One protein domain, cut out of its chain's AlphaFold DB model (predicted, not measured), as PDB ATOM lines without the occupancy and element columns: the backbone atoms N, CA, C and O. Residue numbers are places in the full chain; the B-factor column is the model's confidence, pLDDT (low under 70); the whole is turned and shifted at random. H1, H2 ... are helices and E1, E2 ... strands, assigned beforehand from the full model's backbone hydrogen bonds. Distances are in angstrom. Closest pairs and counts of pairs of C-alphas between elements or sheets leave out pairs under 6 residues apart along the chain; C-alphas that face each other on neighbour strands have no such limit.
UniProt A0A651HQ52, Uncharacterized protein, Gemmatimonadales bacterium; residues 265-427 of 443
ATOM      1  N   GLU A 265     -32.567 -21.857 -41.386       80.88
ATOM      2  CA  GLU A 265     -31.445 -21.044 -40.906       80.88
ATOM      3  C   GLU A 265     -31.911 -20.010 -39.879       80.88
ATOM      4  O   GLU A 265     -32.884 -19.289 -40.115       80.88
ATOM      5  N   ASP A 266     -31.179 -19.913 -38.764       80.38
ATOM      6  CA  ASP A 266     -31.533 -19.004 -37.671       80.38
ATOM      7  C   ASP A 266     -31.155 -17.546 -37.966       80.38
ATOM      8  O   ASP A 266     -31.749 -16.611 -37.437       80.38
ATOM      9  N   ARG A 267     -30.139 -17.315 -38.805       88.75
ATOM     10  CA  ARG A 267     -29.739 -15.959 -39.185       88.75
ATOM     11  C   ARG A 267     -29.184 -15.906 -40.593       88.75
ATOM     12  O   ARG A 267     -28.155 -16.516 -40.865       88.75
ATOM     13  N   VAL A 268     -29.815 -15.107 -41.449       87.94
ATOM     14  CA  VAL A 268     -29.441 -14.989 -42.864       87.94
ATOM     15  C   VAL A 268     -29.373 -13.543 -43.328       87.94
ATOM     16  O   VAL A 268     -30.097 -12.673 -42.836       87.94
ATOM     17  N   LEU A 269     -28.502 -13.287 -44.305       89.19
ATOM     18  CA  LEU A 269     -28.600 -12.086 -45.125       89.19
ATOM     19  C   LEU A 269     -29.730 -12.291 -46.134       89.19
ATOM     20  O   LEU A 269     -29.743 -13.272 -46.877       89.19
ATOM     21  N   VAL A 270     -30.687 -11.367 -46.144       89.69
ATOM     22  CA  VAL A 270     -31.802 -11.370 -47.088       89.69
ATOM     23  C   VAL A 270     -31.438 -10.470 -48.253       89.69
ATOM     24  O   VAL A 270     -31.439  -9.241 -48.147       89.69
ATOM     25  N   GLU A 271     -31.118 -11.108 -49.369       89.00
ATOM     26  CA  GLU A 271     -30.916 -10.429 -50.640       89.00
ATOM     27  C   GLU A 271     -32.267 -10.087 -51.288       89.00
ATOM     28  O   GLU A 271     -33.247 -10.830 -51.118       89.00
ATOM     29  N   PRO A 272     -32.348  -8.983 -52.054       91.50
ATOM     30  CA  PRO A 272     -33.519  -8.686 -52.863       91.50
ATOM     31  C   PRO A 272     -33.881  -9.853 -53.778       91.50
ATOM     32  O   PRO A 272     -33.014 -10.479 -54.391       91.50
ATOM     33  N   VAL A 273     -35.177 -10.133 -53.900       92.06
ATOM     34  CA  VAL A 273     -35.661 -11.180 -54.798       92.06
ATOM     35  C   VAL A 273     -35.303 -10.806 -56.237       92.06
ATOM     36  O   VAL A 273     -35.642  -9.718 -56.706       92.06
ATOM     37  N   VAL A 274     -34.651 -11.723 -56.951       90.69
ATOM     38  CA  VAL A 274     -34.248 -11.528 -58.347       90.69
ATOM     39  C   VAL A 274     -35.474 -11.707 -59.243       90.69
ATOM     40  O   VAL A 274     -36.037 -12.805 -59.260       90.69
ATOM     41  N   PRO A 275     -35.919 -10.683 -59.995       89.31
ATOM     42  CA  PRO A 275     -37.076 -10.816 -60.873       89.31
ATOM     43  C   PRO A 275     -36.808 -11.817 -62.002       89.31
ATOM     44  O   PRO A 275     -35.777 -11.754 -62.668       89.31
ATOM     45  N   LEU A 276     -37.763 -12.713 -62.252       87.12
ATOM     46  CA  LEU A 276     -37.749 -13.641 -63.389       87.12
ATOM     47  C   LEU A 276     -38.618 -13.140 -64.551       87.12
ATOM     48  O   LEU A 276     -38.435 -13.563 -65.690       87.12
ATOM     49  N   GLY A 277     -39.551 -12.231 -64.271       76.12
ATOM     50  CA  GLY A 277     -40.429 -11.616 -65.259       76.12
ATOM     51  C   GLY A 277     -41.548 -10.817 -64.596       76.12
ATOM     52  O   GLY A 277     -41.925 -11.083 -63.451       76.12
ATOM     53  N   VAL A 278     -42.075  -9.832 -65.325       69.62
ATOM     54  CA  VAL A 278     -43.202  -8.996 -64.892       69.62
ATOM     55  C   VAL A 278     -44.285  -9.045 -65.963       69.62
ATOM     56  O   VAL A 278     -44.184  -8.350 -66.970       69.62
ATOM     57  N   ASP A 279     -45.337  -9.818 -65.704       75.88
ATOM     58  CA  ASP A 279     -46.533  -9.889 -66.543       75.88
ATOM     59  C   ASP A 279     -47.713  -9.355 -65.738       75.88
ATOM     60  O   ASP A 279     -48.360 -10.095 -64.999       75.88
ATOM     61  N   ARG A 280     -47.995  -8.048 -65.835       72.25
ATOM     62  CA  ARG A 280     -49.076  -7.421 -65.051       72.25
ATOM     63  C   ARG A 280     -50.408  -8.163 -65.270       72.25
ATOM     64  O   ARG A 280     -50.773  -8.387 -66.423       72.25
ATOM     65  N   PRO A 281     -51.163  -8.491 -64.201       81.69
ATOM     66  CA  PRO A 281     -51.006  -8.053 -62.802       81.69
ATOM     67  C   PRO A 281     -50.083  -8.928 -61.927       81.69
ATOM     68  O   PRO A 281     -49.986  -8.704 -60.723       81.69
ATOM     69  N   THR A 282     -49.416  -9.921 -62.505       87.75
ATOM     70  CA  THR A 282     -48.561 -10.886 -61.803       87.75
ATOM     71  C   THR A 282     -47.082 -10.495 -61.822       87.75
ATOM     72  O   THR A 282     -46.605  -9.748 -62.681       87.75
ATOM     73  N   TRP A 283     -46.345 -11.008 -60.845       92.06
ATOM     74  CA  TRP A 283     -44.906 -10.837 -60.711       92.06
ATOM     75  C   TRP A 283     -44.277 -12.163 -60.285       92.06
ATOM     76  O   TRP A 283     -44.866 -12.894 -59.488       92.06
ATOM     77  N   SER A 284     -43.080 -12.469 -60.786       94.06
ATOM     78  CA  SER A 284     -42.325 -13.639 -60.335       94.06
ATOM     79  C   SER A 284     -40.849 -13.328 -60.143       94.06
ATOM     80  O   SER A 284     -40.257 -12.527 -60.875       94.06
ATOM     81  N   GLY A 285     -40.245 -14.001 -59.174       94.31
ATOM     82  CA  GLY A 285     -38.838 -13.881 -58.848       94.31
ATOM     83  C   GLY A 285     -38.278 -15.139 -58.194       94.31
ATOM     84  O   GLY A 285     -38.972 -16.144 -58.021       94.31
ATOM     85  N   SER A 286     -36.999 -15.088 -57.836       94.44
ATOM     86  CA  SER A 286     -36.335 -16.140 -57.074       94.44
ATOM     87  C   SER A 286     -35.469 -15.565 -55.962       94.44
ATOM     88  O   SER A 286     -34.825 -14.528 -56.126       94.44
ATOM     89  N   SER A 287     -35.472 -16.245 -54.821       91.69
ATOM     90  CA  SER A 287     -34.623 -15.946 -53.674       91.69
ATOM     91  C   SER A 287     -34.125 -17.261 -53.094       91.69
ATOM     92  O   SER A 287     -34.932 -18.144 -52.802       91.69
ATOM     93  N   GLN A 288     -32.801 -17.418 -53.000       87.31
ATOM     94  CA  GLN A 288     -32.152 -18.609 -52.435       87.31
ATOM     95  C   GLN A 288     -32.669 -19.934 -53.048       87.31
ATOM     96  O   GLN A 288     -32.904 -20.916 -52.368       87.31
ATOM     97  N   GLY A 289     -32.929 -19.980 -54.359       89.94
ATOM     98  CA  GLY A 289     -33.461 -21.187 -55.018       89.94
ATOM     99  C   GLY A 289     -34.952 -21.468 -54.769       89.94
ATOM    100  O   GLY A 289     -35.519 -22.360 -55.398       89.94
ATOM    101  N   THR A 290     -35.625 -20.672 -53.938       95.25
ATOM    102  CA  THR A 290     -37.088 -20.647 -53.830       95.25
ATOM    103  C   THR A 290     -37.664 -19.745 -54.916       95.25
ATOM    104  O   THR A 290     -37.198 -18.619 -55.128       95.25
ATOM    105  N   ARG A 291     -38.686 -20.226 -55.624       96.81
ATOM    106  CA  ARG A 291     -39.504 -19.399 -56.516       96.81
ATOM    107  C   ARG A 291     -40.495 -18.602 -55.679       96.81
ATOM    108  O   ARG A 291     -41.128 -19.156 -54.786       96.81
ATOM    109  N   VAL A 292     -40.646 -17.327 -56.006       97.00
ATOM    110  CA  VAL A 292     -41.555 -16.408 -55.327       97.00
ATOM    111  C   VAL A 292     -42.491 -15.805 -56.363       97.00
ATOM    112  O   VAL A 292     -42.026 -15.209 -57.333       97.00
ATOM    113  N   ASP A 293     -43.797 -15.931 -56.155       96.12
ATOM    114  CA  ASP A 293     -44.800 -15.284 -56.994       96.12
ATOM    115  C   ASP A 293     -45.574 -14.231 -56.184       96.12
ATOM    116  O   ASP A 293     -45.916 -14.401 -55.006       96.12
ATOM    117  N   GLY A 294     -45.866 -13.117 -56.841       94.00
ATOM    118  CA  GLY A 294     -46.522 -11.956 -56.264       94.00
ATOM    119  C   GLY A 294     -47.563 -11.358 -57.200       94.00
ATOM    120  O   GLY A 294     -47.664 -11.712 -58.376       94.00
ATOM    121  N   VAL A 295     -48.337 -10.433 -56.657       91.38
ATOM    122  CA  VAL A 295     -49.315  -9.631 -57.391       91.38
ATOM    123  C   VAL A 295     -48.986  -8.160 -57.218       91.38
ATOM    124  O   VAL A 295     -48.525  -7.741 -56.158       91.38
ATOM    125  N   VAL A 296     -49.197  -7.366 -58.264       87.75
ATOM    126  CA  VAL A 296     -49.061  -5.911 -58.168       87.75
ATOM    127  C   VAL A 296     -50.355  -5.358 -57.581       87.75
ATOM    128  O   VAL A 296     -51.384  -5.327 -58.257       87.75
ATOM    129  N   GLY A 297     -50.301  -4.946 -56.318       79.06
ATOM    130  CA  GLY A 297     -51.424  -4.358 -55.603       79.06
ATOM    131  C   GLY A 297     -51.831  -2.981 -56.155       79.06
ATOM    132  O   GLY A 297     -51.115  -2.383 -56.966       79.06
ATOM    133  N   PRO A 298     -52.961  -2.421 -55.687       73.25
ATOM    134  CA  PRO A 298     -53.511  -1.146 -56.171       73.25
ATOM    135  C   PRO A 298     -52.554   0.047 -56.050       73.25
ATOM    136  O   PRO A 298     -52.638   0.999 -56.819       73.25
ATOM    137  N   HIS A 299     -51.615  -0.020 -55.105       78.38
ATOM    138  CA  HIS A 299     -50.596   1.004 -54.872       78.38
ATOM    139  C   HIS A 299     -49.331   0.813 -55.728       78.38
ATOM    140  O   HIS A 299     -48.316   1.457 -55.478       78.38
ATOM    141  N   GLY A 300     -49.359  -0.087 -56.718       84.81
ATOM    142  CA  GLY A 300     -48.224  -0.365 -57.603       84.81
ATOM    143  C   GLY A 300     -47.105  -1.190 -56.961       84.81
ATOM    144  O   GLY A 300     -46.028  -1.299 -57.541       84.81
ATOM    145  N   ARG A 301     -47.350  -1.771 -55.781       87.88
ATOM    146  CA  ARG A 301     -46.378  -2.570 -55.022       87.88
ATOM    147  C   ARG A 301     -46.586  -4.053 -55.240       87.88
ATOM    148  O   ARG A 301     -47.716  -4.487 -55.427       87.88
ATOM    149  N   VAL A 302     -45.504  -4.821 -55.189       91.31
ATOM    150  CA  VAL A 302     -45.583  -6.280 -55.266       91.31
ATOM    151  C   VAL A 302     -45.881  -6.845 -53.881       91.31
ATOM    152  O   VAL A 302     -45.145  -6.593 -52.931       91.31
ATOM    153  N   GLU A 303     -46.936  -7.644 -53.794       93.38
ATOM    154  CA  GLU A 303     -47.346  -8.373 -52.594       93.38
ATOM    155  C   GLU A 303     -47.195  -9.874 -52.858       93.38
ATOM    156  O   GLU A 303     -47.654 -10.388 -53.882       93.38
ATOM    157  N   LEU A 304     -46.495 -10.586 -51.975       95.88
ATOM    158  CA  LEU A 304     -46.064 -11.965 -52.217       95.88
ATOM    159  C   LEU A 304     -47.135 -12.949 -51.759       95.88
ATOM    160  O   LEU A 304     -47.527 -12.940 -50.598       95.88
ATOM    161  N   HIS A 305     -47.592 -13.836 -52.634       96.00
ATOM    162  CA  HIS A 305     -48.695 -14.752 -52.314       96.00
ATOM    163  C   HIS A 305     -48.304 -16.227 -52.391       96.00
ATOM    164  O   HIS A 305     -49.054 -17.072 -51.905       96.00
ATOM    165  N   ARG A 306     -47.150 -16.558 -52.985       97.38
ATOM    166  CA  ARG A 306     -46.711 -17.944 -53.153       97.38
ATOM    167  C   ARG A 306     -45.192 -18.076 -53.097       97.38
ATOM    168  O   ARG A 306     -44.474 -17.302 -53.722       97.38
ATOM    169  N   PHE A 307     -44.731 -19.114 -52.406       97.88
ATOM    170  CA  PHE A 307     -43.334 -19.547 -52.338       97.88
ATOM    171  C   PHE A 307     -43.281 -21.018 -52.720       97.88
ATOM    172  O   PHE A 307     -44.072 -21.796 -52.189       97.88
ATOM    173  N   SER A 308     -42.398 -21.427 -53.626       97.81
ATOM    174  CA  SER A 308     -42.362 -22.823 -54.069       97.81
ATOM    175  C   SER A 308     -40.983 -23.331 -54.452       97.81
ATOM    176  O   SER A 308     -40.138 -22.575 -54.932       97.81
ATOM    177  N   VAL A 309     -40.797 -24.640 -54.303       96.81
ATOM    178  CA  VAL A 309     -39.623 -25.380 -54.772       96.81
ATOM    179  C   VAL A 309     -40.071 -26.623 -55.539       96.81
ATOM    180  O   VAL A 309     -41.054 -27.270 -55.170       96.81
ATOM    181  N   GLU A 310     -39.346 -26.947 -56.605       93.62
ATOM    182  CA  GLU A 310     -39.505 -28.198 -57.348       93.62
ATOM    183  C   GLU A 310     -38.592 -29.268 -56.745       93.62
ATOM    184  O   GLU A 310     -37.389 -29.053 -56.582       93.62
ATOM    185  N   THR A 311     -39.141 -30.434 -56.414       90.12
ATOM    186  CA  THR A 311     -38.358 -31.579 -55.938       90.12
ATOM    187  C   THR A 311     -39.070 -32.896 -56.232       90.12
ATOM    188  O   THR A 311     -40.288 -32.997 -56.121       90.12
ATOM    189  N   GLY A 312     -38.328 -33.922 -56.659       80.69
ATOM    190  CA  GLY A 312     -38.905 -35.247 -56.938       80.69
ATOM    191  C   GLY A 312     -40.004 -35.257 -58.018       80.69
ATOM    192  O   GLY A 312     -40.857 -36.152 -58.034       80.69
ATOM    193  N   GLY A 313     -40.014 -34.254 -58.905       87.25
ATOM    194  CA  GLY A 313     -41.063 -34.056 -59.910       87.25
ATOM    195  C   GLY A 313     -42.404 -33.572 -59.346       87.25
ATOM    196  O   GLY A 313     -43.419 -33.709 -60.027       87.25
ATOM    197  N   ASP A 314     -42.425 -33.060 -58.114       92.06
ATOM    198  CA  ASP A 314     -43.547 -32.334 -57.526       92.06
ATOM    199  C   ASP A 314     -43.125 -30.911 -57.143       92.06
ATOM    200  O   ASP A 314     -41.982 -30.651 -56.767       92.06
ATOM    201  N   THR A 315     -44.101 -30.009 -57.125       95.81
ATOM    202  CA  THR A 315     -43.963 -28.696 -56.498       95.81
ATOM    203  C   THR A 315     -44.398 -28.792 -55.039       95.81
ATOM    204  O   THR A 315     -45.483 -29.307 -54.750       95.81
ATOM    205  N   VAL A 316     -43.607 -28.259 -54.110       97.50
ATOM    206  CA  VAL A 316     -44.088 -27.898 -52.765       97.50
ATOM    207  C   VAL A 316     -44.279 -26.396 -52.736       97.50
ATOM    208  O   VAL A 316     -43.360 -25.658 -53.087       97.50
ATOM    209  N   ALA A 317     -45.464 -25.946 -52.333       97.88
ATOM    210  CA  ALA A 317     -45.811 -24.536 -52.307       97.88
ATOM    211  C   ALA A 317     -46.396 -24.112 -50.961       97.88
ATOM    212  O   ALA A 317     -47.200 -24.834 -50.373       97.88
ATOM    213  N   VAL A 318     -46.015 -22.914 -50.529       98.25
ATOM    214  CA  VAL A 318     -46.626 -22.158 -49.438       98.25
ATOM    215  C   VAL A 318     -47.414 -21.012 -50.064       98.25
ATOM    216  O   VAL A 318     -46.830 -20.133 -50.691       98.25
ATOM    217  N   GLU A 319     -48.730 -21.035 -49.917       98.06
ATOM    218  CA  GLU A 319     -49.652 -20.003 -50.393       98.06
ATOM    219  C   GLU A 319     -50.117 -19.140 -49.220       98.06
ATOM    220  O   GLU A 319     -50.449 -19.678 -48.164       98.06
ATOM    221  N   LEU A 320     -50.173 -17.820 -49.403       97.06
ATOM    222  CA  LEU A 320     -50.600 -16.851 -48.393       97.06
ATOM    223  C   LEU A 320     -51.901 -16.161 -48.809       97.06
ATOM    224  O   LEU A 320     -52.061 -15.754 -49.959       97.06
ATOM    225  N   HIS A 321     -52.813 -15.995 -47.851       94.88
ATOM    226  CA  HIS A 321     -54.047 -15.243 -48.036       94.88
ATOM    227  C   HIS A 321     -54.393 -14.369 -46.808       94.88
ATOM    228  O   HIS A 321     -54.684 -14.922 -45.742       94.88
ATOM    229  N   PRO A 322     -54.449 -13.027 -46.934       94.62
ATOM    230  CA  PRO A 322     -54.079 -12.252 -48.124       94.62
ATOM    231  C   PRO A 322     -52.587 -12.424 -48.490       94.62
ATOM    232  O   PRO A 322     -51.850 -13.068 -47.739       94.62
ATOM    233  N   PRO A 323     -52.129 -11.892 -49.636       95.44
ATOM    234  CA  PRO A 323     -50.704 -11.797 -49.934       95.44
ATOM    235  C   PRO A 323     -49.926 -11.073 -48.819       95.44
ATOM    236  O   PRO A 323     -50.441 -10.169 -48.157       95.44
ATOM    237  N   LEU A 324     -48.670 -11.464 -48.620       95.62
ATOM    238  CA  LEU A 324     -47.717 -10.781 -47.755       95.62
ATOM    239  C   LEU A 324     -47.451  -9.371 -48.306       95.62
ATOM    240  O   LEU A 324     -47.106  -9.247 -49.487       95.62
ATOM    241  N   PRO A 325     -47.558  -8.317 -47.480       94.88
ATOM    242  CA  PRO A 325     -47.291  -6.957 -47.927       94.88
ATOM    243  C   PRO A 325     -45.848  -6.768 -48.388       94.88
ATOM    244  O   PRO A 325     -44.942  -7.509 -48.000       94.88
ATOM    245  N   HIS A 326     -45.618  -5.701 -49.156       93.81
ATOM    246  CA  HIS A 326     -44.265  -5.241 -49.461       93.81
ATOM    247  C   HIS A 326     -43.578  -4.778 -48.167       93.81
ATOM    248  O   HIS A 326     -43.781  -3.655 -47.712       93.81
ATOM    249  N   LEU A 327     -42.784  -5.666 -47.562       94.19
ATOM    250  CA  LEU A 327     -42.258  -5.516 -46.200       94.19
ATOM    251  C   LEU A 327     -41.547  -4.173 -45.972       94.19
ATOM    252  O   LEU A 327     -41.881  -3.440 -45.048       94.19
ATOM    253  N   THR A 328     -40.627  -3.798 -46.859       91.88
ATOM    254  CA  THR A 328     -39.828  -2.565 -46.744       91.88
ATOM    255  C   THR A 328     -40.636  -1.279 -46.928       91.88
ATOM    256  O   THR A 328     -40.176  -0.205 -46.543       91.88
ATOM    257  N   ALA A 329     -41.854  -1.384 -47.460       91.94
ATOM    258  CA  ALA A 329     -42.759  -0.267 -47.678       91.94
ATOM    259  C   ALA A 329     -43.720  -0.015 -46.508       91.94
ATOM    260  O   ALA A 329     -44.422   1.004 -46.506       91.94
ATOM    261  N   MET A 330     -43.815  -0.947 -45.555       92.00
ATOM    262  CA  MET A 330     -44.783  -0.874 -44.463       92.00
ATOM    263  C   MET A 330     -44.546   0.355 -43.575       92.00
ATOM    264  O   MET A 330     -43.409   0.742 -43.297       92.00
ATOM    265  N   GLY A 331     -45.631   0.989 -43.130       91.88
ATOM    266  CA  GLY A 331     -45.589   2.087 -42.167       91.88
ATOM    267  C   GLY A 331     -45.305   1.591 -40.752       91.88
ATOM    268  O   GLY A 331     -45.784   0.534 -40.351       91.88
ATOM    269  N   THR A 332     -44.559   2.360 -39.966       93.31
ATOM    270  CA  THR A 332     -44.306   2.042 -38.554       93.31
ATOM    271  C   THR A 332     -45.612   1.916 -37.764       93.31
ATOM    272  O   THR A 332     -46.530   2.721 -37.923       93.31
ATOM    273  N   GLY A 333     -45.702   0.891 -36.916       92.38
ATOM    274  CA  GLY A 333     -46.883   0.561 -36.115       92.38
ATOM    275  C   GLY A 333     -47.980  -0.177 -36.885       92.38
ATOM    276  O   GLY A 333     -49.008  -0.525 -36.298       92.38
ATOM    277  N   THR A 334     -47.792  -0.427 -38.182       94.12
ATOM    278  CA  THR A 334     -48.776  -1.151 -38.989       94.12
ATOM    279  C   THR A 334     -48.647  -2.662 -38.813       94.12
ATOM    280  O   THR A 334     -47.580  -3.202 -38.509       94.12
ATOM    281  N   ARG A 335     -49.767  -3.361 -39.003       95.12
ATOM    282  CA  ARG A 335     -49.866  -4.813 -38.862       95.12
ATOM    283  C   ARG A 335     -50.655  -5.396 -40.022       95.12
ATOM    284  O   ARG A 335     -51.702  -4.864 -40.383       95.12
ATOM    285  N   SER A 336     -50.194  -6.532 -40.529       94.50
ATOM    286  CA  SER A 336     -50.953  -7.375 -41.452       94.50
ATOM    287  C   SER A 336     -50.946  -8.822 -40.965       94.50
ATOM    288  O   SER A 336     -50.037  -9.249 -40.253       94.50
ATOM    289  N   GLN A 337     -52.001  -9.564 -41.278       96.31
ATOM    290  CA  GLN A 337     -52.145 -10.955 -40.869       96.31
ATOM    291  C   GLN A 337     -53.032 -11.716 -41.845       96.31
ATOM    292  O   GLN A 337     -53.891 -11.134 -42.512       96.31
ATOM    293  N   GLY A 338     -52.864 -13.030 -41.872       95.94
ATOM    294  CA  GLY A 338     -53.607 -13.893 -42.766       95.94
ATOM    295  C   GLY A 338     -53.450 -15.362 -42.439       95.94
ATOM    296  O   GLY A 338     -53.035 -15.755 -41.350       95.94
ATOM    297  N   ARG A 339     -53.808 -16.183 -43.418       97.38
ATOM    298  CA  ARG A 339     -53.684 -17.634 -43.391       97.38
ATOM    299  C   ARG A 339     -52.663 -18.078 -44.416       97.38
ATOM    300  O   ARG A 339     -52.467 -17.408 -45.429       97.38
ATOM    301  N   PHE A 340     -52.037 -19.215 -44.163       97.75
ATOM    302  CA  PHE A 340     -51.204 -19.879 -45.153       97.75
ATOM    303  C   PHE A 340     -51.612 -21.334 -45.336       97.75
ATOM    304  O   PHE A 340     -52.232 -21.944 -44.458       97.75
ATOM    305  N   ARG A 341     -51.232 -21.874 -46.488       98.06
ATOM    306  CA  ARG A 341     -51.379 -23.276 -46.839       98.06
ATOM    307  C   ARG A 341     -50.101 -23.788 -47.453       98.06
ATOM    308  O   ARG A 341     -49.601 -23.224 -48.416       98.06
ATOM    309  N   ILE A 342     -49.640 -24.911 -46.942       97.94
ATOM    310  CA  ILE A 342     -48.598 -25.719 -47.545       97.94
ATOM    311  C   ILE A 342     -49.277 -26.864 -48.287       97.94
ATOM    312  O   ILE A 342     -50.056 -27.620 -47.696       97.94
ATOM    313  N   ALA A 343     -48.979 -27.001 -49.571       96.88
ATOM    314  CA  ALA A 343     -49.511 -28.058 -50.414       96.88
ATOM    315  C   ALA A 343     -48.455 -28.577 -51.396       96.88
ATOM    316  O   ALA A 343     -47.483 -27.902 -51.726       96.88
ATOM    317  N   SER A 344     -48.680 -29.797 -51.873       95.75
ATOM    318  CA  SER A 344     -47.940 -30.401 -52.979       95.75
ATOM    319  C   SER A 344     -48.926 -31.198 -53.839       95.75
ATOM    320  O   SER A 344     -50.030 -30.720 -54.108       95.75
ATOM    321  N   HIS A 345     -48.594 -32.421 -54.245       94.94
ATOM    322  CA  HIS A 345     -49.526 -33.303 -54.938       94.94
ATOM    323  C   HIS A 345     -50.822 -33.520 -54.115       94.94
ATOM    324  O   HIS A 345     -50.739 -33.802 -52.917       94.94
ATOM    325  N   PRO A 346     -52.028 -33.495 -54.726       93.25
ATOM    326  CA  PRO A 346     -53.305 -33.568 -53.998       93.25
ATOM    327  C   PRO A 346     -53.490 -34.789 -53.083       93.25
ATOM    328  O   PRO A 346     -54.260 -34.741 -52.125       93.25
ATOM    329  N   SER A 347     -52.798 -35.901 -53.357       94.06
ATOM    330  CA  SER A 347     -52.845 -37.096 -52.500       94.06
ATOM    331  C   SER A 347     -52.165 -36.913 -51.139       94.06
ATOM    332  O   SER A 347     -52.477 -37.663 -50.217       94.06
ATOM    333  N   LEU A 348     -51.262 -35.938 -51.003       95.31
ATOM    334  CA  LEU A 348     -50.451 -35.705 -49.804       95.31
ATOM    335  C   LEU A 348     -51.179 -34.890 -48.729       95.31
ATOM    336  O   LEU A 348     -50.752 -34.883 -47.576       95.31
ATOM    337  N   GLY A 349     -52.296 -34.251 -49.081       95.38
ATOM    338  CA  GLY A 349     -53.009 -33.359 -48.172       95.38
ATOM    339  C   GLY A 349     -52.365 -31.976 -48.064       95.38
ATOM    340  O   GLY A 349     -51.584 -31.578 -48.927       95.38
ATOM    341  N   THR A 350     -52.722 -31.240 -47.013       97.25
ATOM    342  CA  THR A 350     -52.281 -29.855 -46.782       97.25
ATOM    343  C   THR A 350     -51.874 -29.628 -45.333       97.25
ATOM    344  O   THR A 350     -52.350 -30.322 -44.433       97.25
ATOM    345  N   VAL A 351     -51.009 -28.644 -45.099       97.31
ATOM    346  CA  VAL A 351     -50.813 -28.044 -43.771       97.31
ATOM    347  C   VAL A 351     -51.337 -26.622 -43.826       97.31
ATOM    348  O   VAL A 351     -50.940 -25.859 -44.699       97.31
ATOM    349  N   ASP A 352     -52.236 -26.270 -42.918       96.81
ATOM    350  CA  ASP A 352     -52.867 -24.952 -42.884       96.81
ATOM    351  C   ASP A 352     -52.452 -24.205 -41.612       96.81
ATOM    352  O   ASP A 352     -52.198 -24.814 -40.569       96.81
ATOM    353  N   GLY A 353     -52.408 -22.879 -41.676       96.44
ATOM    354  CA  GLY A 353     -52.042 -22.068 -40.524       96.44
ATOM    355  C   GLY A 353     -52.285 -20.581 -40.704       96.44
ATOM    356  O   GLY A 353     -53.024 -20.154 -41.593       96.44
ATOM    357  N   GLU A 354     -51.652 -19.804 -39.839       97.62
ATOM    358  CA  GLU A 354     -51.774 -18.356 -39.718       97.62
ATOM    359  C   GLU A 354     -50.403 -17.690 -39.823       97.62
ATOM    360  O   GLU A 354     -49.392 -18.249 -39.397       97.62
ATOM    361  N   TRP A 355     -50.369 -16.489 -40.389       98.00
ATOM    362  CA  TRP A 355     -49.176 -15.651 -40.428       98.00
ATOM    363  C   TRP A 355     -49.510 -14.241 -39.949       98.00
ATOM    364  O   TRP A 355     -50.639 -13.765 -40.106       98.00
ATOM    365  N   SER A 356     -48.525 -13.553 -39.381       97.38
ATOM    366  CA  SER A 356     -48.637 -12.135 -39.049       97.38
ATOM    367  C   SER A 356     -47.320 -11.403 -39.261       97.38
ATOM    368  O   SER A 356     -46.246 -11.990 -39.134       97.38
ATOM    369  N   VAL A 357     -47.418 -10.118 -39.596       97.81
ATOM    370  CA  VAL A 357     -46.288  -9.197 -39.707       97.81
ATOM    371  C   VAL A 357     -46.622  -7.875 -39.025       97.81
ATOM    372  O   VAL A 357     -47.751  -7.382 -39.118       97.81
ATOM    373  N   VAL A 358     -45.640  -7.297 -38.347       97.00
ATOM    374  CA  VAL A 358     -45.736  -6.001 -37.672       97.00
ATOM    375  C   VAL A 358     -44.509  -5.186 -38.049       97.00
ATOM    376  O   VAL A 358     -43.384  -5.633 -37.831       97.00
ATOM    377  N   ALA A 359     -44.729  -4.002 -38.615       95.75
ATOM    378  CA  ALA A 359     -43.666  -3.036 -38.847       95.75
ATOM    379  C   ALA A 359     -43.456  -2.213 -37.572       95.75
ATOM    380  O   ALA A 359     -44.374  -1.556 -37.078       95.75
ATOM    381  N   GLU A 360     -42.253  -2.279 -37.024       94.44
ATOM    382  CA  GLU A 360     -41.836  -1.601 -35.801       94.44
ATOM    383  C   GLU A 360     -41.061  -0.310 -36.141       94.44
ATOM    384  O   GLU A 360     -41.039   0.160 -37.289       94.44
ATOM    385  N   ASP A 361     -40.472   0.315 -35.125       89.56
ATOM    386  CA  ASP A 361     -39.606   1.479 -35.302       89.56
ATOM    387  C   ASP A 361     -38.312   1.104 -36.052       89.56
ATOM    388  O   ASP A 361     -37.934  -0.065 -36.150       89.56
ATOM    389  N   GLU A 362     -37.630   2.106 -36.612       85.31
ATOM    390  CA  GLU A 362     -36.308   1.951 -37.253       85.31
ATOM    391  C   GLU A 362     -36.261   0.958 -38.438       85.31
ATOM    392  O   GLU A 362     -35.200   0.475 -38.825       85.31
ATOM    393  N   GLY A 363     -37.409   0.675 -39.067       86.50
ATOM    394  CA  GLY A 363     -37.492  -0.232 -40.220       86.50
ATOM    395  C   GLY A 363     -37.402  -1.716 -39.853       86.50
ATOM    396  O   GLY A 363     -37.236  -2.552 -40.743       86.50
ATOM    397  N   ARG A 364     -37.519  -2.046 -38.563       94.69
ATOM    398  CA  ARG A 364     -37.601  -3.417 -38.064       94.69
ATOM    399  C   ARG A 364     -38.970  -4.021 -38.368       94.69
ATOM    400  O   ARG A 364     -39.993  -3.355 -38.240       94.69
ATOM    401  N   ILE A 365     -39.006  -5.295 -38.750       96.94
ATOM    402  CA  ILE A 365     -40.250  -6.010 -39.059       96.94
ATOM    403  C   ILE A 365     -40.265  -7.338 -38.320       96.94
ATOM    404  O   ILE A 365     -39.424  -8.205 -38.555       96.94
ATOM    405  N   ARG A 366     -41.252  -7.514 -37.445       98.06
ATOM    406  CA  ARG A 366     -41.485  -8.766 -36.729       98.06
ATOM    407  C   ARG A 366     -42.486  -9.620 -37.490       98.06
ATOM    408  O   ARG A 366     -43.518  -9.122 -37.930       98.06
ATOM    409  N   MET A 367     -42.198 -10.907 -37.614       98.19
ATOM    410  CA  MET A 367     -43.015 -11.866 -38.347       98.19
ATOM    411  C   MET A 367     -43.252 -13.119 -37.509       98.19
ATOM    412  O   MET A 367     -42.407 -13.526 -36.708       98.19
ATOM    413  N   GLU A 368     -44.408 -13.738 -37.707       98.06
ATOM    414  CA  GLU A 368     -44.771 -15.001 -37.073       98.06
ATOM    415  C   GLU A 368     -45.524 -15.888 -38.065       98.06
ATOM    416  O   GLU A 368     -46.328 -15.398 -38.863       98.06
ATOM    417  N   LEU A 369     -45.275 -17.196 -38.003       97.50
ATOM    418  CA  LEU A 369     -46.002 -18.202 -38.771       97.50
ATOM    419  C   LEU A 369     -46.324 -19.413 -37.887       97.50
ATOM    420  O   LEU A 369     -45.440 -20.010 -37.271       97.50
ATOM    421  N   ILE A 370     -47.604 -19.777 -37.813       97.25
ATOM    422  CA  ILE A 370     -48.121 -20.840 -36.943       97.25
ATOM    423  C   ILE A 370     -48.946 -21.816 -37.794       97.25
ATOM    424  O   ILE A 370     -50.046 -21.450 -38.202       97.25
ATOM    425  N   PRO A 371     -48.492 -23.056 -38.059       96.31
ATOM    426  CA  PRO A 371     -49.276 -24.124 -38.714       96.31
ATOM    427  C   PRO A 371     -50.438 -24.649 -37.843       96.31
ATOM    428  O   PRO A 371     -50.571 -25.851 -37.605       96.31
ATOM    429  N   SER A 372     -51.283 -23.744 -37.343       93.44
ATOM    430  CA  SER A 372     -52.337 -23.979 -36.349       93.44
ATOM    431  C   SER A 372     -53.395 -24.999 -36.783       93.44
ATOM    432  O   SER A 372     -54.033 -25.618 -35.931       93.44
ATOM    433  N   GLY A 373     -53.566 -25.225 -38.089       90.94
ATOM    434  CA  GLY A 373     -54.477 -26.223 -38.651       90.94
ATOM    435  C   GLY A 373     -53.933 -27.654 -38.644       90.94
ATOM    436  O   GLY A 373     -54.696 -28.592 -38.888       90.94
ATOM    437  N   GLY A 374     -52.642 -27.845 -38.354       93.12
ATOM    438  CA  GLY A 374     -51.987 -29.147 -38.447       93.12
ATOM    439  C   GLY A 374     -51.988 -29.691 -39.878       93.12
ATOM    440  O   GLY A 374     -52.078 -28.939 -40.846       93.12
ATOM    441  N   TRP A 375     -51.887 -31.012 -40.016       95.62
ATOM    442  CA  TRP A 375     -51.971 -31.702 -41.301       95.62
ATOM    443  C   TRP A 375     -53.372 -32.259 -41.564       95.62
ATOM    444  O   TRP A 375     -53.913 -33.056 -40.789       95.62
ATOM    445  N   SER A 376     -53.923 -31.878 -42.713       95.38
ATOM    446  CA  SER A 376     -55.162 -32.401 -43.276       95.38
ATOM    447  C   SER A 376     -54.823 -33.452 -44.338       95.38
ATOM    448  O   SER A 376     -54.311 -33.085 -45.395       95.38
ATOM    449  N   PRO A 377     -55.087 -34.753 -44.106       94.62
ATOM    450  CA  PRO A 377     -54.718 -35.803 -45.052       94.62
ATOM    451  C   PRO A 377     -55.487 -35.689 -46.373       94.62
ATOM    452  O   PRO A 377     -56.674 -35.356 -46.391       94.62
ATOM    453  N   GLY A 378     -54.817 -36.026 -47.477       93.81
ATOM    454  CA  GLY A 378     -55.434 -36.127 -48.799       93.81
ATOM    455  C   GLY A 378     -56.312 -37.380 -48.965       93.81
ATOM    456  O   GLY A 378     -56.549 -38.130 -48.010       93.81
ATOM    457  N   PRO A 379     -56.811 -37.651 -50.186       93.81
ATOM    458  CA  PRO A 379     -57.569 -38.863 -50.480       93.81
ATOM    459  C   PRO A 379     -56.815 -40.141 -50.085       93.81
ATOM    460  O   PRO A 379     -55.730 -40.425 -50.588       93.81
ATOM    461  N   ALA A 380     -57.428 -40.949 -49.218       93.69
ATOM    462  CA  ALA A 380     -56.840 -42.191 -48.724       93.69
ATOM    463  C   ALA A 380     -57.890 -43.313 -48.573       93.69
ATOM    464  O   ALA A 380     -59.090 -43.043 -48.418       93.69
ATOM    465  N   PRO A 381     -57.479 -44.599 -48.584       93.00
ATOM    466  CA  PRO A 381     -58.357 -45.714 -48.252       93.00
ATOM    467  C   PRO A 381     -58.975 -45.569 -46.857       93.00
ATOM    468  O   PRO A 381     -58.373 -45.014 -45.940       93.00
ATOM    469  N   ARG A 382     -60.158 -46.162 -46.650       91.62
ATOM    470  CA  ARG A 382     -60.867 -46.106 -45.354       91.62
ATOM    471  C   ARG A 382     -60.014 -46.575 -44.164       91.62
ATOM    472  O   ARG A 382     -60.160 -46.012 -43.087       91.62
ATOM    473  N   SER A 383     -59.128 -47.558 -44.354       90.81
ATOM    474  CA  SER A 383     -58.216 -48.026 -43.297       90.81
ATOM    475  C   SER A 383     -57.186 -46.966 -42.900       90.81
ATOM    476  O   SER A 383     -56.930 -46.789 -41.716       90.81
ATOM    477  N   ALA A 384     -56.641 -46.227 -43.870       90.56
ATOM    478  CA  ALA A 384     -55.698 -45.141 -43.613       90.56
ATOM    479  C   ALA A 384     -56.399 -43.937 -42.963       90.56
ATOM    480  O   ALA A 384     -55.927 -43.416 -41.962       90.56
ATOM    481  N   ASN A 385     -57.600 -43.577 -43.430       91.12
ATOM    482  CA  ASN A 385     -58.411 -42.547 -42.769       91.12
ATOM    483  C   ASN A 385     -58.738 -42.896 -41.311       91.12
ATOM    484  O   ASN A 385     -58.780 -42.010 -40.463       91.12
ATOM    485  N   PHE A 386     -58.984 -44.172 -41.007       88.50
ATOM    486  CA  PHE A 386     -59.157 -44.622 -39.628       88.50
ATOM    487  C   PHE A 386     -57.869 -44.443 -38.814       88.50
ATOM    488  O   PHE A 386     -57.925 -43.869 -37.731       88.50
ATOM    489  N   LEU A 387     -56.718 -44.849 -39.359       86.44
ATOM    490  CA  LEU A 387     -55.410 -44.652 -38.730       86.44
ATOM    491  C   LEU A 387     -55.159 -43.176 -38.382       86.44
ATOM    492  O   LEU A 387     -54.862 -42.865 -37.230       86.44
ATOM    493  N   PHE A 388     -55.361 -42.266 -39.337       88.12
ATOM    494  CA  PHE A 388     -55.164 -40.827 -39.121       88.12
ATOM    495  C   PHE A 388     -56.105 -40.248 -38.067       88.12
ATOM    496  O   PHE A 388     -55.736 -39.311 -37.367       88.12
ATOM    497  N   ARG A 389     -57.318 -40.796 -37.936       85.38
ATOM    498  CA  ARG A 389     -58.294 -40.360 -36.927       85.38
ATOM    499  C   ARG A 389     -57.957 -40.823 -35.516       85.38
ATOM    500  O   ARG A 389     -58.307 -40.122 -34.578       85.38
ATOM    501  N   VAL A 390     -57.369 -42.008 -35.372       79.56
ATOM    502  CA  VAL A 390     -57.075 -42.609 -34.060       79.56
ATOM    503  C   VAL A 390     -55.724 -42.149 -33.522       79.56
ATOM    504  O   VAL A 390     -55.544 -42.062 -32.313       79.56
ATOM    505  N   VAL A 391     -54.773 -41.856 -34.410       82.69
ATOM    506  CA  VAL A 391     -53.414 -41.463 -34.034       82.69
ATOM    507  C   VAL A 391     -53.222 -39.983 -34.343       82.69
ATOM    508  O   VAL A 391     -52.783 -39.604 -35.430       82.69
ATOM    509  N   ASP A 392     -53.553 -39.142 -33.362       83.31
ATOM    510  CA  ASP A 392     -53.496 -37.681 -33.495       83.31
ATOM    511  C   ASP A 392     -52.101 -37.156 -33.822       83.31
ATOM    512  O   ASP A 392     -51.993 -36.117 -34.470       83.31
ATOM    513  N   LEU A 393     -51.046 -37.904 -33.476       83.31
ATOM    514  CA  LEU A 393     -49.669 -37.557 -33.821       83.31
ATOM    515  C   LEU A 393     -49.509 -37.238 -35.310       83.31
ATOM    516  O   LEU A 393     -48.824 -36.277 -35.626       83.31
ATOM    517  N   PHE A 394     -50.166 -37.967 -36.222       82.31
ATOM    518  CA  PHE A 394     -50.028 -37.709 -37.662       82.31
ATOM    519  C   PHE A 394     -50.565 -36.338 -38.079       82.31
ATOM    520  O   PHE A 394     -49.997 -35.707 -38.964       82.31
ATOM    521  N   ARG A 395     -51.648 -35.872 -37.450       89.69
ATOM    522  CA  ARG A 395     -52.340 -34.632 -37.833       89.69
ATOM    523  C   ARG A 395     -51.896 -33.432 -37.008       89.69
ATOM    524  O   ARG A 395     -51.799 -32.332 -37.534       89.69
ATOM    525  N   GLY A 396     -51.653 -33.631 -35.718       90.25
ATOM    526  CA  GLY A 396     -51.456 -32.547 -34.760       90.25
ATOM    527  C   GLY A 396     -50.019 -32.055 -34.653       90.25
ATOM    528  O   GLY A 396     -49.810 -30.926 -34.223       90.25
ATOM    529  N   TRP A 397     -49.026 -32.859 -35.046       91.25
ATOM    530  CA  TRP A 397     -47.629 -32.494 -34.817       91.25
ATOM    531  C   TRP A 397     -47.209 -31.166 -35.473       91.25
ATOM    532  O   TRP A 397     -46.490 -30.430 -34.796       91.25
ATOM    533  N   PRO A 398     -47.663 -30.772 -36.688       94.50
ATOM    534  CA  PRO A 398     -47.271 -29.482 -37.246       94.50
ATOM    535  C   PRO A 398     -47.774 -28.330 -36.376       94.50
ATOM    536  O   PRO A 398     -47.007 -27.423 -36.104       94.50
ATOM    537  N   ALA A 399     -48.990 -28.417 -35.823       94.38
ATOM    538  CA  ALA A 399     -49.609 -27.363 -35.005       94.38
ATOM    539  C   ALA A 399     -48.894 -27.066 -33.679       94.38
ATOM    540  O   ALA A 399     -49.236 -26.115 -32.980       94.38
ATOM    541  N   THR A 400     -47.889 -27.863 -33.331       92.62
ATOM    542  CA  THR A 400     -47.005 -27.594 -32.192       92.62
ATOM    543  C   THR A 400     -45.787 -26.753 -32.576       92.62
ATOM    544  O   THR A 400     -44.928 -26.538 -31.732       92.62
ATOM    545  N   TYR A 401     -45.658 -26.322 -33.830       94.62
ATOM    546  CA  TYR A 401     -44.586 -25.450 -34.293       94.62
ATOM    547  C   TYR A 401     -45.052 -23.995 -34.312       94.62
ATOM    548  O   TYR A 401     -46.221 -23.691 -34.543       94.62
ATOM    549  N   ARG A 402     -44.097 -23.091 -34.126       96.31
ATOM    550  CA  ARG A 402     -44.219 -21.660 -34.384       96.31
ATOM    551  C   ARG A 402     -42.894 -21.160 -34.923       96.31
ATOM    552  O   ARG A 402     -41.856 -21.427 -34.323       96.31
ATOM    553  N   TRP A 403     -42.939 -20.422 -36.012       97.56
ATOM    554  CA  TRP A 403     -41.800 -19.683 -36.521       97.56
ATOM    555  C   TRP A 403     -41.906 -18.232 -36.074       97.56
ATOM    556  O   TRP A 403     -42.960 -17.616 -36.232       97.56
ATOM    557  N   GLU A 404     -40.831 -17.701 -35.509       97.44
ATOM    558  CA  GLU A 404     -40.687 -16.287 -35.165       97.44
ATOM    559  C   GLU A 404     -39.523 -15.725 -35.966       97.44
ATOM    560  O   GLU A 404     -38.490 -16.387 -36.077       97.44
ATOM    561  N   ALA A 405     -39.668 -14.508 -36.486       97.38
ATOM    562  CA  ALA A 405     -38.566 -13.829 -37.142       97.38
ATOM    563  C   ALA A 405     -38.596 -12.313 -36.989       97.38
ATOM    564  O   ALA A 405     -39.638 -11.695 -36.755       97.38
ATOM    565  N   VAL A 406     -37.420 -11.725 -37.145       97.31
ATOM    566  CA  VAL A 406     -37.155 -10.298 -37.102       97.31
ATOM    567  C   VAL A 406     -36.284  -9.951 -38.302       97.31
ATOM    568  O   VAL A 406     -35.165 -10.441 -38.429       97.31
ATOM    569  N   LEU A 407     -36.808  -9.102 -39.177       95.81
ATOM    570  CA  LEU A 407     -36.083  -8.524 -40.298       95.81
ATOM    571  C   LEU A 407     -35.636  -7.108 -39.926       95.81
ATOM    572  O   LEU A 407     -36.459  -6.286 -39.527       95.81
ATOM    573  N   GLU A 408     -34.350  -6.823 -40.072       94.44
ATOM    574  CA  GLU A 408     -33.740  -5.533 -39.737       94.44
ATOM    575  C   GLU A 408     -32.845  -5.054 -40.887       94.44
ATOM    576  O   GLU A 408     -32.228  -5.884 -41.565       94.44
ATOM    577  N   PRO A 409     -32.740  -3.736 -41.132       89.31
ATOM    578  CA  PRO A 409     -31.721  -3.200 -42.028       89.31
ATOM    579  C   PRO A 409     -30.327  -3.612 -41.537       89.31
ATOM    580  O   PRO A 409     -30.008  -3.433 -40.360       89.31
ATOM    581  N   ALA A 410     -29.476  -4.151 -42.410       82.81
ATOM    582  CA  ALA A 410     -28.100  -4.436 -42.019       82.81
ATOM    583  C   ALA A 410     -27.328  -3.124 -41.800       82.81
ATOM    584  O   ALA A 410     -27.631  -2.085 -42.394       82.81
ATOM    585  N   SER A 411     -26.294  -3.175 -40.956       72.88
ATOM    586  CA  SER A 411     -25.380  -2.049 -40.737       72.88
ATOM    587  C   SER A 411     -24.824  -1.510 -42.060       72.88
ATOM    588  O   SER A 411     -24.586  -2.289 -42.982       72.88
ATOM    589  N   ALA A 412     -24.546  -0.203 -42.133       60.47
ATOM    590  CA  ALA A 412     -24.091   0.490 -43.348       60.47
ATOM    591  C   ALA A 412     -22.885  -0.169 -44.064       60.47
ATOM    592  O   ALA A 412     -22.754  -0.042 -45.280       60.47
ATOM    593  N   ASP A 413     -22.058  -0.928 -43.341       57.97
ATOM    594  CA  ASP A 413     -20.902  -1.659 -43.878       57.97
ATOM    595  C   ASP A 413     -21.270  -2.934 -44.674       57.97
ATOM    596  O   ASP A 413     -20.423  -3.506 -45.355       57.97
ATOM    597  N   ALA A 414     -22.531  -3.381 -44.626       56.16
ATOM    598  CA  ALA A 414     -23.024  -4.621 -45.242       56.16
ATOM    599  C   ALA A 414     -23.703  -4.415 -46.614       56.16
ATOM    600  O   ALA A 414     -24.481  -5.257 -47.060       56.16
ATOM    601  N   GLY A 415     -23.441  -3.289 -47.289       53.22
ATOM    602  CA  GLY A 415     -23.861  -3.080 -48.682       53.22
ATOM    603  C   GLY A 415     -25.372  -2.940 -48.909       53.22
ATOM    604  O   GLY A 415     -25.831  -3.145 -50.029       53.22
ATOM    605  N   GLY A 416     -26.149  -2.586 -47.879       55.66
ATOM    606  CA  GLY A 416     -27.599  -2.374 -47.992       55.66
ATOM    607  C   GLY A 416     -28.457  -3.645 -47.918       55.66
ATOM    608  O   GLY A 416     -29.623  -3.608 -48.305       55.66
ATOM    609  N   ALA A 417     -27.905  -4.761 -47.432       78.62
ATOM    610  CA  ALA A 417     -28.661  -5.985 -47.170       78.62
ATOM    611  C   ALA A 417     -29.615  -5.828 -45.966       78.62
ATOM    612  O   ALA A 417     -29.422  -4.959 -45.120       78.62
ATOM    613  N   PHE A 418     -30.636  -6.679 -45.862       90.06
ATOM    614  CA  PHE A 418     -31.383  -6.871 -44.615       90.06
ATOM    615  C   PHE A 418     -30.849  -8.119 -43.906       90.06
ATOM    616  O   PHE A 418     -30.399  -9.061 -44.558       90.06
ATOM    617  N   THR A 419     -30.900  -8.154 -42.579       93.06
ATOM    618  CA  THR A 419     -30.660  -9.373 -41.796       93.06
ATOM    619  C   THR A 419     -31.981  -9.920 -41.288       93.06
ATOM    620  O   THR A 419     -32.790  -9.162 -40.761       93.06
ATOM    621  N   LEU A 420     -32.176 -11.229 -41.408       94.25
ATOM    622  CA  LEU A 420     -33.301 -11.950 -40.827       94.25
ATOM    623  C   LEU A 420     -32.776 -12.833 -39.699       94.25
ATOM    624  O   LEU A 420     -31.998 -13.743 -39.965       94.25
ATOM    625  N   ASP A 421     -33.180 -12.545 -38.465       95.62
ATOM    626  CA  ASP A 421     -33.010 -13.423 -37.302       95.62
ATOM    627  C   ASP A 421     -34.325 -14.178 -37.107       95.62
ATOM    628  O   ASP A 421     -35.376 -13.566 -36.908       95.62
ATOM    629  N   ALA A 422     -34.295 -15.492 -37.260       95.31
ATOM    630  CA  ALA A 422     -35.463 -16.345 -37.301       95.31
ATOM    631  C   ALA A 422     -35.231 -17.618 -36.494       95.31
ATOM    632  O   ALA A 422     -34.105 -18.018 -36.244       95.31
ATOM    633  N   ARG A 423     -36.306 -18.278 -36.069       95.25
ATOM    634  CA  ARG A 423     -36.211 -19.595 -35.427       95.25
ATOM    635  C   ARG A 423     -37.549 -20.302 -35.405       95.25
ATOM    636  O   ARG A 423     -38.605 -19.673 -35.297       95.25
ATOM    637  N   TRP A 424     -37.496 -21.627 -35.396       94.12
ATOM    638  CA  TRP A 424     -38.645 -22.458 -35.064       94.12
ATOM    639  C   TRP A 424     -38.657 -22.814 -33.575       94.12
ATOM    640  O   TRP A 424     -37.646 -23.155 -32.967       94.12
ATOM    641  N   ILE A 425     -39.841 -22.747 -32.976       92.88
ATOM    642  CA  ILE A 425     -40.104 -23.029 -31.565       92.88
ATOM    643  C   ILE A 425     -41.232 -24.049 -31.482       92.88
ATOM    644  O   ILE A 425     -42.180 -24.011 -32.268       92.88
ATOM    645  N   ARG A 426     -41.161 -24.933 -30.487       89.00
ATOM    646  CA  ARG A 426     -42.255 -25.847 -30.158       89.00
ATOM    647  C   ARG A 426     -43.166 -25.229 -29.098       89.00
ATOM    648  O   ARG A 426     -42.697 -24.785 -28.057       89.00
ATOM    649  N   THR A 427     -44.462 -25.159 -29.387       86.56
ATOM    650  CA  THR A 427     -45.489 -24.460 -28.594       86.56
ATOM    651  C   THR A 427     -46.397 -25.396 -27.794       86.56
ATOM    652  O   THR A 427     -47.177 -24.917 -26.973       86.56
TER     653      THR A 427
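What this domain is: This is residues 265 to 427 of the 443 residues of an uncharacterized protein of Gemmatimonadales bacterium (UniProt A0A651HQ52). Look first for one long sheet of eleven strands, twisted and curled like part of a barrel but left open, with its edge strands E1 and E2 apart. Beyond one end of the strands, the small helices H1 and H2 make a short extension between E9 and E10, and H1 is the element farthest from the mean of the C-alphas. The order across the sheet is E1, E11, E10, E9, E8, E7, E6, E5, E4, E3, E2, antiparallel throughout, and E2 to E9 form a meander, each strand the antiparallel neighbour of the one before. The printed part has 163 residues, is mostly strand, and runs E1 to E9, H1, H2, E10, E11. It is compact, with a radius of gyration of the C-alphas of 17.7 A, yet elongated, spanning 58 by 37 by 28 A.

Where its parts are: Find C-alpha 267 at (-29.739, -15.959, -39.185), where E1, residues 267 to 270, begins. Then come E2, 274 to 279; E3, 282 to 287; E4, 290 to 296; E5, 302 to 311, 26.3 A; and E6, 314 to 324, 24.0 A. E5 bends by 57 degrees at residue 305 and E6 by 93 degrees at residue 321. Next are E7, 335 to 343, 26.0 A; E8, 350 to 359, 29.3 A; and E9, 365 to 376, 30.6 A, the longest strand. H1 is 382 to 390, 12.4 A, and H2 is 393 to 396. E10, 401 to 409, is 26.8 A, and E11, 418 to 426, 26.2 A, ends at C-alpha 426, (-42.255, -25.847, -30.158).

How they stand to each other: Start at E9 and E8, a hairpin at 166 degrees, where N 354 and O 370 are 2.8 A apart. On the other side of E9 is E10, with N 367 and O 405 at 2.8 A; E10 and E11 form a hairpin, with N 406 and O 421 at 2.8 A. E1 is the neighbour of E11, with N 270 and O 418 at 2.8 A. Going the other way, look for N 340 and O 353 between E7 and E8, 2.9 A, and N 319 and O 341 between E6 and E7, 2.8 A. H2 is on the sheet, over E9, at a height of 7.6 A, its closest C-alphas being Trp 375 and Arg 395, 4.6 A. H1 is not on the sheet; H1 and H2 are close but not clearly touching, with the C-alphas of Phe 388 and Phe 394 closest at 6.2 A. Each O i to N i+4 pair of H1 is within hydrogen-bond range; H2 is too short for one.

The domain as a whole: The C-alphas of Arg 382 and Asp 413 are farthest apart, 59.8 A. The printed part has no cut and no long link. Mean pLDDT of the printed part is 90.7; residues 278 and 412 to 416 are under 70.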